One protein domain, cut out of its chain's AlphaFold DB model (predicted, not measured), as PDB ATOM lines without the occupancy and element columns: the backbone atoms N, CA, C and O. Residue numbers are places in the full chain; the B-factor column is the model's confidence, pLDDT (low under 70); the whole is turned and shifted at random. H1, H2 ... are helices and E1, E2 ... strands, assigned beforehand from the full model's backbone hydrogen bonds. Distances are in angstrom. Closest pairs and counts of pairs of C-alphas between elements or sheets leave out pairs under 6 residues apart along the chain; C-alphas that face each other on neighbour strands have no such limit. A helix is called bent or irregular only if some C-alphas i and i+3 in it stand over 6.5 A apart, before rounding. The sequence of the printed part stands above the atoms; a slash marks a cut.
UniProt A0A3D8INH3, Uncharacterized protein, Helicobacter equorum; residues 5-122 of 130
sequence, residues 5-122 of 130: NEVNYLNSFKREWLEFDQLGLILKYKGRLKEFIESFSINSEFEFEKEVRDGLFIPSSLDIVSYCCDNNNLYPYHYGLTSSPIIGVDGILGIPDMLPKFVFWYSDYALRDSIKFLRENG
ATOM      1  N   ASN A   5      -3.349 -20.376 -10.718       97.19
ATOM      2  CA  ASN A   5      -3.865 -19.005 -10.689       97.19
ATOM      3  C   ASN A   5      -3.286 -18.202  -9.519       97.19
ATOM      4  O   ASN A   5      -2.972 -17.025  -9.687       97.19
ATOM      5  N   GLU A   6      -3.102 -18.832  -8.361       97.56
ATOM      6  CA  GLU A   6      -2.489 -18.192  -7.196       97.56
ATOM      7  C   GLU A   6      -1.001 -17.941  -7.415       97.56
ATOM      8  O   GLU A   6      -0.534 -16.843  -7.138       97.56
ATOM      9  N   VAL A   7      -0.270 -18.894  -8.003       97.50
ATOM     10  CA  VAL A   7       1.137 -18.680  -8.384       97.50
ATOM     11  C   VAL A   7       1.260 -17.538  -9.398       97.50
ATOM     12  O   VAL A   7       2.147 -16.694  -9.279       97.50
ATOM     13  N   ASN A   8       0.360 -17.464 -10.383       97.00
ATOM     14  CA  ASN A   8       0.339 -16.361 -11.349       97.00
ATOM     15  C   ASN A   8       0.060 -15.011 -10.684       97.00
ATOM     16  O   ASN A   8       0.719 -14.029 -11.023       97.00
ATOM     17  N   TYR A   9      -0.872 -14.965  -9.729       97.69
ATOM     18  CA  TYR A   9      -1.123 -13.772  -8.926       97.69
ATOM     19  C   TYR A   9       0.113 -13.386  -8.111       97.69
ATOM     20  O   TYR A   9       0.598 -12.270  -8.231       97.69
ATOM     21  N   LEU A  10       0.692 -14.322  -7.358       97.56
ATOM     22  CA  LEU A  10       1.872 -14.084  -6.528       97.56
ATOM     23  C   LEU A  10       3.083 -13.606  -7.343       97.56
ATOM     24  O   LEU A  10       3.874 -12.787  -6.878       97.56
ATOM     25  N   ASN A  11       3.198 -14.039  -8.598       95.94
ATOM     26  CA  ASN A  11       4.241 -13.564  -9.500       95.94
ATOM     27  C   ASN A  11       4.154 -12.058  -9.827       95.94
ATOM     28  O   ASN A  11       5.156 -11.511 -10.286       95.94
ATOM     29  N   SER A  12       3.052 -11.350  -9.530       96.25
ATOM     30  CA  SER A  12       3.037  -9.876  -9.576       96.25
ATOM     31  C   SER A  12       3.927  -9.240  -8.498       96.25
ATOM     32  O   SER A  12       4.421  -8.125  -8.674       96.25
ATOM     33  N   PHE A  13       4.193  -9.959  -7.404       96.38
ATOM     34  CA  PHE A  13       5.104  -9.551  -6.328       96.38
ATOM     35  C   PHE A  13       6.542 -10.021  -6.552       96.38
ATOM     36  O   PHE A  13       7.434  -9.657  -5.787       96.38
ATOM     37  N   LYS A  14       6.799 -10.806  -7.606       96.50
ATOM     38  CA  LYS A  14       8.123 -11.361  -7.896       96.50
ATOM     39  C   LYS A  14       9.175 -10.257  -7.974       96.50
ATOM     40  O   LYS A  14       8.975  -9.207  -8.593       96.50
ATOM     41  N   ARG A  15      10.332 -10.518  -7.380       97.25
ATOM     42  CA  ARG A  15      11.555  -9.725  -7.547       97.25
ATOM     43  C   ARG A  15      12.675 -10.663  -7.961       97.25
ATOM     44  O   ARG A  15      12.517 -11.878  -7.965       97.25
ATOM     45  N   GLU A  16      13.835 -10.121  -8.304       97.12
ATOM     46  CA  GLU A  16      14.992 -10.973  -8.597       97.12
ATOM     47  C   GLU A  16      15.322 -11.921  -7.429       97.12
ATOM     48  O   GLU A  16      15.726 -13.056  -7.664       97.12
ATOM     49  N   TRP A  17      15.107 -11.475  -6.189       97.81
ATOM     50  CA  TRP A  17      15.421 -12.182  -4.949       97.81
ATOM     51  C   TRP A  17      14.209 -12.861  -4.291       97.81
ATOM     52  O   TRP A  17      14.394 -13.571  -3.306       97.81
ATOM     53  N   LEU A  18      12.999 -12.661  -4.824       98.06
ATOM     54  CA  LEU A  18      11.740 -13.189  -4.294       98.06
ATOM     55  C   LEU A  18      10.988 -13.906  -5.410       98.06
ATOM     56  O   LEU A  18      10.559 -13.269  -6.373       98.06
ATOM     57  N   GLU A  19      10.813 -15.213  -5.276       97.69
ATOM     58  CA  GLU A  19      10.107 -16.043  -6.249       97.69
ATOM     59  C   GLU A  19       9.007 -16.864  -5.586       97.69
ATOM     60  O   GLU A  19       9.018 -17.077  -4.376       97.69
ATOM     61  N   PHE A  20       8.075 -17.346  -6.401       97.81
ATOM     62  CA  PHE A  20       6.969 -18.182  -5.961       97.81
ATOM     63  C   PHE A  20       6.884 -19.420  -6.851       97.81
ATOM     64  O   PHE A  20       7.036 -19.326  -8.075       97.81
ATOM     65  N   ASP A  21       6.634 -20.569  -6.238       96.75
ATOM     66  CA  ASP A  21       6.298 -21.817  -6.915       96.75
ATOM     67  C   ASP A  21       5.043 -22.449  -6.284       96.75
ATOM     68  O   ASP A  21       4.376 -21.845  -5.449       96.75
ATOM     69  N   GLN A  22       4.670 -23.654  -6.716       96.62
ATOM     70  CA  GLN A  22       3.473 -24.336  -6.200       96.62
ATOM     71  C   GLN A  22       3.594 -24.771  -4.729       96.62
ATOM     72  O   GLN A  22       2.578 -25.075  -4.093       96.62
ATOM     73  N   LEU A  23       4.818 -24.847  -4.204       96.50
ATOM     74  CA  LEU A  23       5.101 -25.270  -2.837       96.50
ATOM     75  C   LEU A  23       5.162 -24.070  -1.891       96.50
ATOM     76  O   LEU A  23       4.744 -24.198  -0.745       96.50
ATOM     77  N   GLY A  24       5.608 -22.906  -2.368       97.06
ATOM     78  CA  GLY A  24       5.560 -21.678  -1.587       97.06
ATOM     79  C   GLY A  24       6.420 -20.544  -2.134       97.06
ATOM     80  O   GLY A  24       6.495 -20.302  -3.340       97.06
ATOM     81  N   LEU A  25       7.051 -19.824  -1.212       97.81
ATOM     82  CA  LEU A  25       7.849 -18.628  -1.453       97.81
ATOM     83  C   LEU A  25       9.334 -18.967  -1.332       97.81
ATOM     84  O   LEU A  25       9.757 -19.620  -0.385       97.81
ATOM     85  N   ILE A  26      10.151 -18.501  -2.272       98.38
ATOM     86  CA  ILE A  26      11.601 -18.699  -2.270       98.38
ATOM     87  C   ILE A  26      12.298 -17.345  -2.171       98.38
ATOM     88  O   ILE A  26      12.162 -16.496  -3.056       98.38
ATOM     89  N   LEU A  27      13.112 -17.175  -1.130       98.06
ATOM     90  CA  LEU A  27      14.078 -16.086  -1.039       98.06
ATOM     91  C   LEU A  27      15.413 -16.537  -1.627       98.06
ATOM     92  O   LEU A  27      15.871 -17.651  -1.369       98.06
ATOM     93  N   LYS A  28      16.059 -15.670  -2.408       98.56
ATOM     94  CA  LYS A  28      17.375 -15.912  -3.018       98.56
ATOM     95  C   LYS A  28      18.376 -14.869  -2.545       98.56
ATOM     96  O   LYS A  28      18.114 -13.674  -2.652       98.56
ATOM     97  N   TYR A  29      19.545 -15.313  -2.090       98.38
ATOM     98  CA  TYR A  29      20.604 -14.460  -1.552       98.38
ATOM     99  C   TYR A  29      21.358 -13.731  -2.672       98.38
ATOM    100  O   TYR A  29      22.500 -14.040  -3.013       98.38
ATOM    101  N   LYS A  30      20.682 -12.778  -3.312       98.19
ATOM    102  CA  LYS A  30      21.217 -11.955  -4.402       98.19
ATOM    103  C   LYS A  30      20.474 -10.626  -4.493       98.19
ATOM    104  O   LYS A  30      19.438 -10.447  -3.854       98.19
ATOM    105  N   GLY A  31      21.009  -9.722  -5.314       97.06
ATOM    106  CA  GLY A  31      20.396  -8.425  -5.583       97.06
ATOM    107  C   GLY A  31      20.101  -7.653  -4.303       97.06
ATOM    108  O   GLY A  31      20.848  -7.740  -3.325       97.06
ATOM    109  N   ARG A  32      18.950  -6.978  -4.274       96.62
ATOM    110  CA  ARG A  32      18.572  -6.124  -3.141       96.62
ATOM    111  C   ARG A  32      18.496  -6.836  -1.782       96.62
ATOM    112  O   ARG A  32      18.849  -6.231  -0.778       96.62
ATOM    113  N   LEU A  33      18.062  -8.101  -1.719       97.88
ATOM    114  CA  LEU A  33      18.024  -8.845  -0.448       97.88
ATOM    115  C   LEU A  33      19.432  -9.058   0.117       97.88
ATOM    116  O   LEU A  33      19.649  -8.885   1.315       97.88
ATOM    117  N   LYS A  34      20.391  -9.404  -0.748       98.00
ATOM    118  CA  LYS A  34      21.795  -9.551  -0.353       98.00
ATOM    119  C   LYS A  34      22.371  -8.217   0.126       98.00
ATOM    120  O   LYS A  34      22.942  -8.165   1.208       98.00
ATOM    121  N   GLU A  35      22.170  -7.147  -0.644       97.50
ATOM    122  CA  GLU A  35      22.628  -5.798  -0.283       97.50
ATOM    123  C   GLU A  35      22.048  -5.335   1.057       97.50
ATOM    124  O   GLU A  35      22.769  -4.766   1.874       97.50
ATOM    125  N   PHE A  36      20.766  -5.612   1.304       97.00
ATOM    126  CA  PHE A  36      20.095  -5.312   2.564       97.00
ATOM    127  C   PHE A  36      20.719  -6.082   3.736       97.00
ATOM    128  O   PHE A  36      21.141  -5.465   4.713       97.00
ATOM    129  N   ILE A  37      20.854  -7.409   3.624       96.69
ATOM    130  CA  ILE A  37      21.459  -8.241   4.677       96.69
ATOM    131  C   ILE A  37      22.888  -7.782   4.998       96.69
ATOM    132  O   ILE A  37      23.261  -7.711   6.168       96.69
ATOM    133  N   GLU A  38      23.680  -7.434   3.983       96.25
ATOM    134  CA  GLU A  38      25.068  -6.995   4.159       96.25
ATOM    135  C   GLU A  38      25.160  -5.585   4.756       96.25
ATOM    136  O   GLU A  38      25.932  -5.365   5.688       96.25
ATOM    137  N   SER A  39      24.332  -4.647   4.287       95.62
ATOM    138  CA  SER A  39      24.341  -3.253   4.761       95.62
ATOM    139  C   SER A  39      23.917  -3.132   6.223       95.62
ATOM    140  O   SER A  39      24.492  -2.343   6.970       95.62
ATOM    141  N   PHE A  40      22.939  -3.935   6.643       94.69
ATOM    142  CA  PHE A  40      22.445  -3.961   8.021       94.69
ATOM    143  C   PHE A  40      23.159  -5.001   8.896       94.69
ATOM    144  O   PHE A  40      22.835  -5.131  10.072       94.69
ATOM    145  N   SER A  41      24.156  -5.712   8.349       94.44
ATOM    146  CA  SER A  41      24.912  -6.757   9.053       94.44
ATOM    147  C   SER A  41      24.015  -7.813   9.715       94.44
ATOM    148  O   SER A  41      24.274  -8.219  10.844       94.44
ATOM    149  N   ILE A  42      22.971  -8.261   9.009       94.62
ATOM    150  CA  ILE A  42      21.973  -9.207   9.521       94.62
ATOM    151  C   ILE A  42      22.575 -10.621   9.584       94.62
ATOM    152  O   ILE A  42      23.023 -11.192   8.581       94.62
ATOM    153  N   ASN A  43      22.570 -11.206  10.777       93.00
ATOM    154  CA  ASN A  43      23.152 -12.514  11.087       93.00
ATOM    155  C   ASN A  43      22.124 -13.549  11.550       93.00
ATOM    156  O   ASN A  43      22.482 -14.721  11.700       93.00
ATOM    157  N   SER A  44      20.882 -13.134  11.793       93.06
ATOM    158  CA  SER A  44      19.793 -14.018  12.204       93.06
ATOM    159  C   SER A  44      18.433 -13.533  11.715       93.06
ATOM    160  O   SER A  44      18.255 -12.378  11.323       93.06
ATOM    161  N   GLU A  45      17.454 -14.422  11.776       91.69
ATOM    162  CA  GLU A  45      16.067 -14.152  11.399       91.69
ATOM    163  C   GLU A  45      15.339 -13.172  12.336       91.69
ATOM    164  O   GLU A  45      14.407 -12.495  11.902       91.69
ATOM    165  N   PHE A  46      15.815 -13.023  13.578       89.94
ATOM    166  CA  PHE A  46      15.339 -12.017  14.539       89.94
ATOM    167  C   PHE A  46      15.798 -10.602  14.171       89.94
ATOM    168  O   PHE A  46      15.045  -9.637  14.274       89.94
ATOM    169  N   GLU A  47      17.044 -10.463  13.709       92.25
ATOM    170  CA  GLU A  47      17.572  -9.179  13.230       92.25
ATOM    171  C   GLU A  47      16.890  -8.747  11.927       92.25
ATOM    172  O   GLU A  47      16.746  -7.552  11.664       92.25
ATOM    173  N   PHE A  48      16.427  -9.714  11.132       92.19
ATOM    174  CA  PHE A  48      15.683  -9.457   9.908       92.19
ATOM    175  C   PHE A  48      14.337  -8.772  10.184       92.19
ATOM    176  O   PHE A  48      13.996  -7.821   9.485       92.19
ATOM    177  N   GLU A  49      13.606  -9.174  11.231       89.56
ATOM    178  CA  GLU A  49      12.276  -8.626  11.551       89.56
ATOM    179  C   GLU A  49      12.277  -7.105  11.736       89.56
ATOM    180  O   GLU A  49      11.402  -6.411  11.219       89.56
ATOM    181  N   LYS A  50      13.289  -6.580  12.428       82.31
ATOM    182  CA  LYS A  50      13.333  -5.174  12.832       82.31
ATOM    183  C   LYS A  50      13.394  -4.200  11.648       82.31
ATOM    184  O   LYS A  50      12.797  -3.131  11.713       82.31
ATOM    185  N   GLU A  51      14.116  -4.558  10.587       86.38
ATOM    186  CA  GLU A  51      14.487  -3.624   9.512       86.38
ATOM    187  C   GLU A  51      13.882  -4.001   8.145       86.38
ATOM    188  O   GLU A  51      13.889  -3.195   7.213       86.38
ATOM    189  N   VAL A  52      13.356  -5.224   7.981       94.06
ATOM    190  CA  VAL A  52      12.980  -5.755   6.656       94.06
ATOM    191  C   VAL A  52      11.858  -4.968   5.983       94.06
ATOM    192  O   VAL A  52      11.912  -4.732   4.773       94.06
ATOM    193  N   ARG A  53      10.850  -4.517   6.733       92.94
ATOM    194  CA  ARG A  53       9.715  -3.796   6.143       92.94
ATOM    195  C   ARG A  53      10.171  -2.502   5.474       92.94
ATOM    196  O   ARG A  53       9.930  -2.301   4.283       92.94
ATOM    197  N   ASP A  54      10.840  -1.649   6.236       93.38
ATOM    198  CA  ASP A  54      11.188  -0.299   5.800       93.38
ATOM    199  C   ASP A  54      12.473  -0.287   4.955       93.38
ATOM    200  O   ASP A  54      12.616   0.548   4.063       93.38
ATOM    201  N   GLY A  55      13.390  -1.235   5.180       94.19
ATOM    202  CA  GLY A  55      14.665  -1.329   4.466       94.19
ATOM    203  C   GLY A  55      14.630  -2.177   3.191       94.19
ATOM    204  O   GLY A  55      15.403  -1.914   2.264       94.19
ATOM    205  N   LEU A  56      13.726  -3.159   3.096       96.50
ATOM    206  CA  LEU A  56      13.653  -4.077   1.954       96.50
ATOM    207  C   LEU A  56      12.297  -4.056   1.244       96.50
ATOM    208  O   LEU A  56      12.267  -3.862   0.024       96.50
ATOM    209  N   PHE A  57      11.186  -4.252   1.958       96.00
ATOM    210  CA  PHE A  57       9.873  -4.457   1.337       96.00
ATOM    211  C   PHE A  57       9.279  -3.177   0.744       96.00
ATOM    212  O   PHE A  57       9.064  -3.122  -0.469       96.00
ATOM    213  N   ILE A  58       9.084  -2.122   1.541       94.88
ATOM    214  CA  ILE A  58       8.546  -0.838   1.058       94.88
ATOM    215  C   ILE A  58       9.397  -0.279  -0.094       94.88
ATOM    216  O   ILE A  58       8.838   0.028  -1.150       94.88
ATOM    217  N   PRO A  59      10.741  -0.225   0.011       95.69
ATOM    218  CA  PRO A  59      11.565   0.274  -1.085       95.69
ATOM    219  C   PRO A  59      11.535  -0.599  -2.349       95.69
ATOM    220  O   PRO A  59      11.965  -0.147  -3.413       95.69
ATOM    221  N   SER A  60      11.060  -1.844  -2.245       96.00
ATOM    222  CA  SER A  60      10.832  -2.763  -3.369       96.00
ATOM    223  C   SER A  60       9.387  -2.746  -3.877       96.00
ATOM    224  O   SER A  60       9.033  -3.614  -4.680       96.00
ATOM    225  N   SER A  61       8.556  -1.801  -3.423       95.44
ATOM    226  CA  SER A  61       7.114  -1.740  -3.708       95.44
ATOM    227  C   SER A  61       6.389  -3.028  -3.294       95.44
ATOM    228  O   SER A  61       5.654  -3.620  -4.082       95.44
ATOM    229  N   LEU A  62       6.701  -3.508  -2.088       96.00
ATOM    230  CA  LEU A  62       6.117  -4.682  -1.436       96.00
ATOM    231  C   LEU A  62       5.572  -4.306  -0.047       96.00
ATOM    232  O   LEU A  62       5.719  -5.052   0.910       96.00
ATOM    233  N   ASP A  63       4.965  -3.131   0.085       94.00
ATOM    234  CA  ASP A  63       4.395  -2.605   1.334       94.00
ATOM    235  C   ASP A  63       3.287  -3.489   1.938       94.00
ATOM    236  O   ASP A  63       3.057  -3.446   3.145       94.00
ATOM    237  N   ILE A  64       2.668  -4.337   1.114       93.06
ATOM    238  CA  ILE A  64       1.686  -5.359   1.505       93.06
ATOM    239  C   ILE A  64       2.304  -6.747   1.749       93.06
ATOM    240  O   ILE A  64       1.594  -7.753   1.754       93.06
ATOM    241  N   VAL A  65       3.630  -6.822   1.877       94.88
ATOM    242  CA  VAL A  65       4.350  -8.010   2.338       94.88
ATOM    243  C   VAL A  65       4.817  -7.748   3.761       94.88
ATOM    244  O   VAL A  65       5.374  -6.695   4.074       94.88
ATOM    245  N   SER A  66       4.589  -8.715   4.636       92.81
ATOM    246  CA  SER A  66       4.963  -8.644   6.044       92.81
ATOM    247  C   SER A  66       5.752  -9.881   6.435       92.81
ATOM    248  O   SER A  66       5.570 -10.954   5.868       92.81
ATOM    249  N   TYR A  67       6.656  -9.717   7.389       94.12
ATOM    250  CA  TYR A  67       7.478 -10.787   7.932       94.12
ATOM    251  C   TYR A  67       7.385 -10.741   9.452       94.12
ATOM    252  O   TYR A  67       7.366  -9.653  10.026       94.12
ATOM    253  N   CYS A  68       7.330 -11.909  10.082       91.69
ATOM    254  CA  CYS A  68       7.376 -12.049  11.530       91.69
ATOM    255  C   CYS A  68       8.258 -13.248  11.875       91.69
ATOM    256  O   CYS A  68       8.010 -14.340  11.364       91.69
ATOM    257  N   CYS A  69       9.291 -13.055  12.700       89.38
ATOM    258  CA  CYS A  69      10.200 -14.152  13.055       89.38
ATOM    259  C   CYS A  69       9.641 -15.037  14.176       89.38
ATOM    260  O   CYS A  69       9.946 -16.223  14.218       89.38
ATOM    261  N   ASP A  70       8.818 -14.470  15.063       84.25
ATOM    262  CA  ASP A  70       8.161 -15.183  16.159       84.25
ATOM    263  C   ASP A  70       6.651 -14.929  16.136       84.25
ATOM    264  O   ASP A  70       6.143 -13.920  16.643       84.25
ATOM    265  N   ASN A  71       5.919 -15.880  15.552       80.88
ATOM    266  CA  ASN A  71       4.483 -15.739  15.367       80.88
ATOM    267  C   ASN A  71       3.649 -15.924  16.644       80.88
ATOM    268  O   ASN A  71       2.449 -15.643  16.599       80.88
ATOM    269  N   ASN A  72       4.248 -16.251  17.800       79.44
ATOM    270  CA  ASN A  72       3.547 -16.236  19.094       79.44
ATOM    271  C   ASN A  72       2.861 -14.886  19.369       79.44
ATOM    272  O   ASN A  72       1.784 -14.835  19.966       79.44
ATOM    273  N   ASN A  73       3.447 -13.791  18.881       68.38
ATOM    274  CA  ASN A  73       2.924 -12.436  19.063       68.38
ATOM    275  C   ASN A  73       1.704 -12.113  18.186       68.38
ATOM    276  O   ASN A  73       1.104 -11.051  18.334       68.38
ATOM    277  N   LEU A  74       1.319 -13.012  17.277       79.88
ATOM    278  CA  LEU A  74       0.216 -12.802  16.339       79.88
ATOM    279  C   LEU A  74      -1.123 -13.367  16.836       79.88
ATOM    280  O   LEU A  74      -2.112 -13.370  16.098       79.88
ATOM    281  N   TYR A  75      -1.186 -13.835  18.085       67.19
ATOM    282  CA  TYR A  75      -2.448 -14.185  18.734       67.19
ATOM    283  C   TYR A  75      -3.325 -12.926  18.929       67.19
ATOM    284  O   TYR A  75      -2.806 -11.908  19.393       67.19
ATOM    285  N   PRO A  76      -4.642 -12.951  18.614       59.53
ATOM    286  CA  PRO A  76      -5.511 -14.113  18.367       59.53
ATOM    287  C   PRO A  76      -5.712 -14.528  16.895       59.53
ATOM    288  O   PRO A  76      -6.544 -15.390  16.629       59.53
ATOM    289  N   TYR A  77      -4.986 -13.973  15.925       64.12
ATOM    290  CA  TYR A  77      -5.276 -14.142  14.488       64.12
ATOM    291  C   TYR A  77      -4.728 -15.442  13.875       64.12
ATOM    292  O   TYR A  77      -4.316 -15.466  12.722       64.12
ATOM    293  N   HIS A  78      -4.714 -16.528  14.651       57.62
ATOM    294  CA  HIS A  78      -4.398 -17.898  14.218       57.62
ATOM    295  C   HIS A  78      -2.991 -18.170  13.650       57.62
ATOM    296  O   HIS A  78      -2.712 -19.308  13.290       57.62
ATOM    297  N   TYR A  79      -2.072 -17.201  13.656       63.78
ATOM    298  CA  TYR A  79      -0.674 -17.452  13.281       63.78
ATOM    299  C   TYR A  79       0.200 -17.958  14.443       63.78
ATOM    300  O   TYR A  79       1.213 -18.600  14.196       63.78
ATOM    301  N   GLY A  80      -0.190 -17.727  15.701       57.25
ATOM    302  CA  GLY A  80       0.613 -18.033  16.899       57.25
ATOM    303  C   GLY A  80       0.548 -19.470  17.407       57.25
ATOM    304  O   GLY A  80       0.323 -19.689  18.595       57.25
ATOM    305  N   LEU A  81       0.703 -20.451  16.515       59.22
ATOM    306  CA  LEU A  81       0.777 -21.876  16.878       59.22
ATOM    307  C   LEU A  81       2.213 -22.427  16.871       59.22
ATOM    308  O   LEU A  81       2.423 -23.575  17.262       59.22
ATOM    309  N   THR A  82       3.198 -21.643  16.426       64.88
ATOM    310  CA  THR A  82       4.595 -22.082  16.283       64.88
ATOM    311  C   THR A  82       5.560 -20.998  16.777       64.88
ATOM    312  O   THR A  82       5.144 -19.969  17.283       64.88
ATOM    313  N   SER A  83       6.865 -21.210  16.633       78.56
ATOM    314  CA  SER A  83       7.858 -20.125  16.682       78.56
ATOM    315  C   SER A  83       8.602 -20.028  15.348       78.56
ATOM    316  O   SER A  83       9.786 -19.715  15.314       78.56
ATOM    317  N   SER A  84       7.926 -20.417  14.262       88.31
ATOM    318  CA  SER A  84       8.486 -20.405  12.916       88.31
ATOM    319  C   SER A  84       8.380 -19.001  12.317       88.31
ATOM    320  O   SER A  84       7.313 -18.384  12.425       88.31
ATOM    321  N   PRO A  85       9.429 -18.520  11.630       92.25
ATOM    322  CA  PRO A  85       9.334 -17.338  10.796       92.25
ATOM    323  C   PRO A  85       8.258 -17.489   9.725       92.25
ATOM    324  O   PRO A  85       8.171 -18.517   9.045       92.25
ATOM    325  N   ILE A  86       7.473 -16.435   9.531       93.50
ATOM    326  CA  ILE A  86       6.417 -16.393   8.526       93.50
ATOM    327  C   ILE A  86       6.505 -15.147   7.652       93.50
ATOM    328  O   ILE A  86       6.925 -14.076   8.091       93.50
ATOM    329  N   ILE A  87       6.053 -15.292   6.409       95.19
ATOM    330  CA  ILE A  87       5.857 -14.206   5.454       95.19
ATOM    331  C   ILE A  87       4.383 -14.182   5.053       95.19
ATOM    332  O   ILE A  87       3.854 -15.174   4.555       95.19
ATOM    333  N   GLY A  88       3.732 -13.040   5.259       94.81
ATOM    334  CA  GLY A  88       2.397 -12.747   4.748       94.81
ATOM    335  C   GLY A  88       2.485 -11.926   3.463       94.81
ATOM    336  O   GLY A  88       3.280 -10.989   3.387       94.81
ATOM    337  N   VAL A  89       1.670 -12.256   2.462       96.38
ATOM    338  CA  VAL A  89       1.569 -11.514   1.196       96.38
ATOM    339  C   VAL A  89       0.127 -11.077   0.965       96.38
ATOM    340  O   VAL A  89      -0.801 -11.851   1.205       96.38
ATOM    341  N   ASP A  90      -0.029  -9.856   0.444       95.00
ATOM    342  CA  ASP A  90      -1.321  -9.225   0.156       95.00
ATOM    343  C   ASP A  90      -2.129  -8.984   1.440       95.00
ATOM    344  O   ASP A  90      -3.268  -9.418   1.592       95.00
ATOM    345  N   GLY A  91      -1.451  -8.353   2.403       92.06
ATOM    346  CA  GLY A  91      -1.947  -7.999   3.729       92.06
ATOM    347  C   GLY A  91      -0.800  -7.881   4.739       92.06
ATOM    348  O   GLY A  91       0.374  -8.062   4.410       92.06
ATOM    349  N   ILE A  92      -1.127  -7.557   5.985       89.62
ATOM    350  CA  ILE A  92      -0.167  -7.304   7.058       89.62
ATOM    351  C   ILE A  92      -0.462  -8.228   8.241       89.62
ATOM    352  O   ILE A  92      -1.530  -8.175   8.853       89.62
ATOM    353  N   LEU A  93       0.517  -9.064   8.582       88.88
ATOM    354  CA  LEU A  93       0.483  -9.927   9.760       88.88
ATOM    355  C   LEU A  93       0.193  -9.112  11.030       88.88
ATOM    356  O   LEU A  93       0.798  -8.068  11.266       88.88
ATOM    357  N   GLY A  94      -0.739  -9.600  11.851       84.62
ATOM    358  CA  GLY A  94      -1.108  -8.970  13.123       84.62
ATOM    359  C   GLY A  94      -2.057  -7.771  13.012       84.62
ATOM    360  O   GLY A  94      -2.448  -7.230  14.045       84.62
ATOM    361  N   ILE A  95      -2.468  -7.371  11.799       86.88
ATOM    362  CA  ILE A  95      -3.455  -6.302  11.590       86.88
ATOM    363  C   ILE A  95      -4.823  -6.915  11.235       86.88
ATOM    364  O   ILE A  95      -4.976  -7.440  10.130       86.88
ATOM    365  N   PRO A  96      -5.835  -6.834  12.123       82.81
ATOM    366  CA  PRO A  96      -7.126  -7.514  11.938       82.81
ATOM    367  C   PRO A  96      -7.877  -7.147  10.653       82.81
ATOM    368  O   PRO A  96      -8.482  -8.017  10.036       82.81
ATOM    369  N   ASP A  97      -7.823  -5.886  10.223       86.75
ATOM    370  CA  ASP A  97      -8.556  -5.417   9.036       86.75
ATOM    371  C   ASP A  97      -7.765  -5.593   7.725       86.75
ATOM    372  O   ASP A  97      -8.226  -5.200   6.654       86.75
ATOM    373  N   MET A  98      -6.558  -6.164   7.797       89.19
ATOM    374  CA  MET A  98      -5.651  -6.343   6.659       89.19
ATOM    375  C   MET A  98      -4.996  -7.726   6.682       89.19
ATOM    376  O   MET A  98      -3.799  -7.840   6.441       89.19
ATOM    377  N   LEU A  99      -5.749  -8.779   6.997       88.44
ATOM    378  CA  LEU A  99      -5.191 -10.130   7.071       88.44
ATOM    379  C   LEU A  99      -4.526 -10.538   5.741       88.44
ATOM    380  O   LEU A  99      -5.132 -10.344   4.685       88.44
ATOM    381  N   PRO A 100      -3.306 -11.110   5.770       92.38
ATOM    382  CA  PRO A 100      -2.656 -11.610   4.567       92.38
ATOM    383  C   PRO A 100      -3.490 -12.676   3.869       92.38
ATOM    384  O   PRO A 100      -3.957 -13.627   4.497       92.38
ATOM    385  N   LYS A 101      -3.615 -12.549   2.548       94.06
ATOM    386  CA  LYS A 101      -4.271 -13.560   1.714       94.06
ATOM    387  C   LYS A 101      -3.449 -14.842   1.586       94.06
ATOM    388  O   LYS A 101      -4.024 -15.917   1.475       94.06
ATOM    389  N   PHE A 102      -2.121 -14.725   1.570       95.31
ATOM    390  CA  PHE A 102      -1.207 -15.864   1.486       95.31
ATOM    391  C   PHE A 102      -0.206 -15.827   2.625       95.31
ATOM    392  O   PHE A 102       0.346 -14.768   2.936       95.31
ATOM    393  N   VAL A 103       0.051 -16.993   3.213       93.94
ATOM    394  CA  VAL A 103       0.949 -17.142   4.356       93.94
ATOM    395  C   VAL A 103       1.942 -18.252   4.051       93.94
ATOM    396  O   VAL A 103       1.576 -19.335   3.594       93.94
ATOM    397  N   PHE A 104       3.213 -17.960   4.300       94.94
ATOM    398  CA  PHE A 104       4.319 -18.875   4.071       94.94
ATOM    399  C   PHE A 104       5.130 -19.014   5.351       94.94
ATOM    400  O   PHE A 104       5.502 -18.001   5.936       94.94
ATOM    401  N   TRP A 105       5.434 -20.237   5.772       93.25
ATOM    402  CA  TRP A 105       6.198 -20.506   6.994       93.25
ATOM    403  C   TRP A 105       7.526 -21.203   6.705       93.25
ATOM    404  O   TRP A 105       7.680 -21.904   5.704       93.25
ATOM    405  N   TYR A 106       8.512 -21.022   7.572       94.00
ATOM    406  CA  TYR A 106       9.782 -21.720   7.444       94.00
ATOM    407  C   TYR A 106       9.761 -23.036   8.234       94.00
ATOM    408  O   TYR A 106       9.909 -23.052   9.458       94.00
ATOM    409  N   SER A 107       9.572 -24.160   7.538       89.12
ATOM    410  CA  SER A 107       9.392 -25.486   8.151       89.12
ATOM    411  C   SER A 107      10.593 -25.956   8.979       89.12
ATOM    412  O   SER A 107      10.426 -26.643   9.986       89.12
ATOM    413  N   ASP A 108      11.804 -25.564   8.581       87.06
ATOM    414  CA  ASP A 108      13.060 -26.071   9.148       87.06
ATOM    415  C   ASP A 108      13.568 -25.237  10.341       87.06
ATOM    416  O   ASP A 108      14.698 -25.429  10.800       87.06
ATOM    417  N   TYR A 109      12.737 -24.333  10.876       84.25
ATOM    418  CA  TYR A 109      13.106 -23.375  11.929       84.25
ATOM    419  C   TYR A 109      13.663 -24.035  13.201       84.25
ATOM    420  O   TYR A 109      14.544 -23.495  13.864       84.25
ATOM    421  N   ALA A 110      13.186 -25.238  13.541       84.25
ATOM    422  CA  ALA A 110      13.658 -25.973  14.714       84.25
ATOM    423  C   ALA A 110      15.118 -26.446  14.580       84.25
ATOM    424  O   ALA A 110      15.755 -26.790  15.574       84.25
ATOM    425  N   LEU A 111      15.640 -26.503  13.352       85.25
ATOM    426  CA  LEU A 111      16.965 -27.034  13.042       85.25
ATOM    427  C   LEU A 111      17.937 -25.951  12.574       85.25
ATOM    428  O   LEU A 111      19.148 -26.110  12.738       85.25
ATOM    429  N   ARG A 112      17.437 -24.898  11.923       91.56
ATOM    430  CA  ARG A 112      18.260 -23.910  11.217       91.56
ATOM    431  C   ARG A 112      17.629 -22.531  11.320       91.56
ATOM    432  O   ARG A 112      16.420 -22.417  11.261       91.56
ATOM    433  N   ASP A 113      18.461 -21.499  11.382       93.81
ATOM    434  CA  ASP A 113      18.039 -20.108  11.179       93.81
ATOM    435  C   ASP A 113      17.878 -19.850   9.674       93.81
ATOM    436  O   ASP A 113      18.767 -20.195   8.882       93.81
ATOM    437  N   SER A 114      16.747 -19.273   9.270       94.88
ATOM    438  CA  SER A 114      16.401 -19.080   7.856       94.88
ATOM    439  C   SER A 114      17.369 -18.153   7.111       94.88
ATOM    440  O   SER A 114      17.692 -18.409   5.946       94.88
ATOM    441  N   ILE A 115      17.891 -17.114   7.769       95.94
ATOM    442  CA  ILE A 115      18.818 -16.142   7.174       95.94
ATOM    443  C   ILE A 115      20.220 -16.733   7.049       95.94
ATOM    444  O   ILE A 115      20.875 -16.556   6.016       95.94
ATOM    445  N   LYS A 116      20.678 -17.488   8.052       95.69
ATOM    446  CA  LYS A 116      21.944 -18.233   7.949       95.69
ATOM    447  C   LYS A 116      21.878 -19.261   6.826       95.69
ATOM    448  O   LYS A 116      22.756 -19.277   5.965       95.69
ATOM    449  N   PHE A 117      20.801 -20.044   6.777       96.50
ATOM    450  CA  PHE A 117      20.611 -21.048   5.737       96.50
ATOM    451  C   PHE A 117      20.569 -20.421   4.336       96.50
ATOM    452  O   PHE A 117      21.240 -20.911   3.423       96.50
ATOM    453  N   LEU A 118      19.860 -19.298   4.184       97.25
ATOM    454  CA  LEU A 118      19.819 -18.500   2.959       97.25
ATOM    455  C   LEU A 118      21.220 -18.056   2.509       97.25
ATOM    456  O   LEU A 118      21.545 -18.192   1.330       97.25
ATOM    457  N   ARG A 119      22.050 -17.538   3.425       96.12
ATOM    458  CA  ARG A 119      23.425 -17.097   3.122       96.12
ATOM    459  C   ARG A 119      24.318 -18.252   2.676       96.12
ATOM    460  O   ARG A 119      25.082 -18.095   1.729       96.12
ATOM    461  N   GLU A 120      24.220 -19.394   3.349       95.94
ATOM    462  CA  GLU A 120      25.049 -20.575   3.083       95.94
ATOM    463  C   GLU A 120      24.673 -21.282   1.775       95.94
ATOM    464  O   GLU A 120      25.548 -21.735   1.041       95.94
ATOM    465  N   ASN A 121      23.374 -21.365   1.470       96.75
ATOM    466  CA  ASN A 121      22.858 -22.175   0.359       96.75
ATOM    467  C   ASN A 121      22.449 -21.335  -0.856       96.75
ATOM    468  O   ASN A 121      22.147 -21.877  -1.918       96.75
ATOM    469  N   GLY A 122      22.409 -20.010  -0.719       98.00
ATOM    470  CA  GLY A 122      21.994 -19.083  -1.769       98.00
ATOM    471  C   GLY A 122      20.478 -18.958  -1.943       98.00
ATOM    472  O   GLY A 122      20.023 -18.041  -2.631       98.00
TER     473      GLY A 122
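This is residues 5 to 122 of the 130 residues of an uncharacterized protein of Helicobacter equorum (UniProt A0A3D8INH3). A small three-strand antiparallel sheet, E3, E4 and E5, lies near the middle of a rounded body; the kinked helix H3 runs beside its edge strand E3 with H2 packed on it, and the two-strand hairpin E1 and E2 reaches from E5, near Gly 24, to H5, near Lys 28. H1 packs on E1, and H5 meets H3 at residues 45 to 48, while the long link of residues 90 to 101 makes the end of the body that is farthest from H5. The printed part has 118 residues with five named helices and five named strands, in the order H1 E1 E2 H2 H3 E3 H4 E4 E5 H5, and its class is mixed, helices and strands. The larger sheet runs E3, E4, E5 and the smaller one E1, E2, both antiparallel. The whole is compact, with a radius of gyration of the C-alphas of 13.5 A and spans of 34 by 30 by 26 A.

H1 holds residues 5 to 13 and is 13.7 A long from first to last C-alpha; it begins at C-alpha 5, at (-3.865, -19.005, -10.689). E1 is residues 18 to 20, and E2, the longest strand, is residues 24 to 28, 13.2 A long. H2 holds residues 31 to 39, 12.2 A long. H3, residues 45 to 60, is the longest helix, 19.4 A from end to end; it is irregular, with C-alphas 50 and 53 standing 7.7 A apart and a kink of 63 degrees near residue 52. E3 is residues 65 to 68, with C-alpha 65 at (4.350, -8.010, 2.338), and H4 is residues 71 to 74. E4, residues 86 to 89, and E5, residues 102 to 105, are 10.1 A and 10.3 A long. H5, residues 114 to 121, is 10.4 A long and ends at C-alpha 121, at (22.858, -22.175, 0.359).

In the larger sheet E3 and E5 are edge strands and E4 is the inner one. E3 and E4 are antiparallel at 164 degrees, with N 66 and O 88 2.9 A apart, within hydrogen-bond range. E4 and E5 form a hairpin, antiparallel at 163 degrees, with N 87 and O 104 at 2.8 A. H3 only grazes this sheet, with its residues 45 to 58; the closest C-alphas of H3 and E3, those of Glu 49 and Cys 68, are 6.0 A apart. H2 touches H3, closest at the C-alphas of Phe 36 and Leu 56, 6.6 A, at a steep tilt of 49 degrees, opposite ways. H5 touches H3 with residues 45 to 48 of H3 alone, about perpendicular at 80 degrees; the closest C-alphas are those of Glu 45 and Ile 115, 5.4 A apart. The hairpin E1 and E2 is antiparallel at 153 degrees, with N 26 and O 19 at 2.8 A. The closest C-alphas of E2 and E5, Gly 24 and Phe 104, are 6.4 A apart, and those of H1 and E1, Val 7 and Phe 20, 6.3 A. H4 touches no helix and is not on the larger sheet. Every O i to N i+4 pair is within hydrogen-bond range in H2 and H5, against 3 of 5 in H1 and 6 of 12 in H3; H4 is too short for such a pair.

The two C-alphas farthest apart, those of Asp 97 and Glu 120, are 37.3 A apart. The printed part has no cut. The links H4 to E4 and E4 to E5 are long, with 11 and 12 residues. The mean pLDDT of the printed part is 91.0; residue 73 and residues 75 to 82 are under 70.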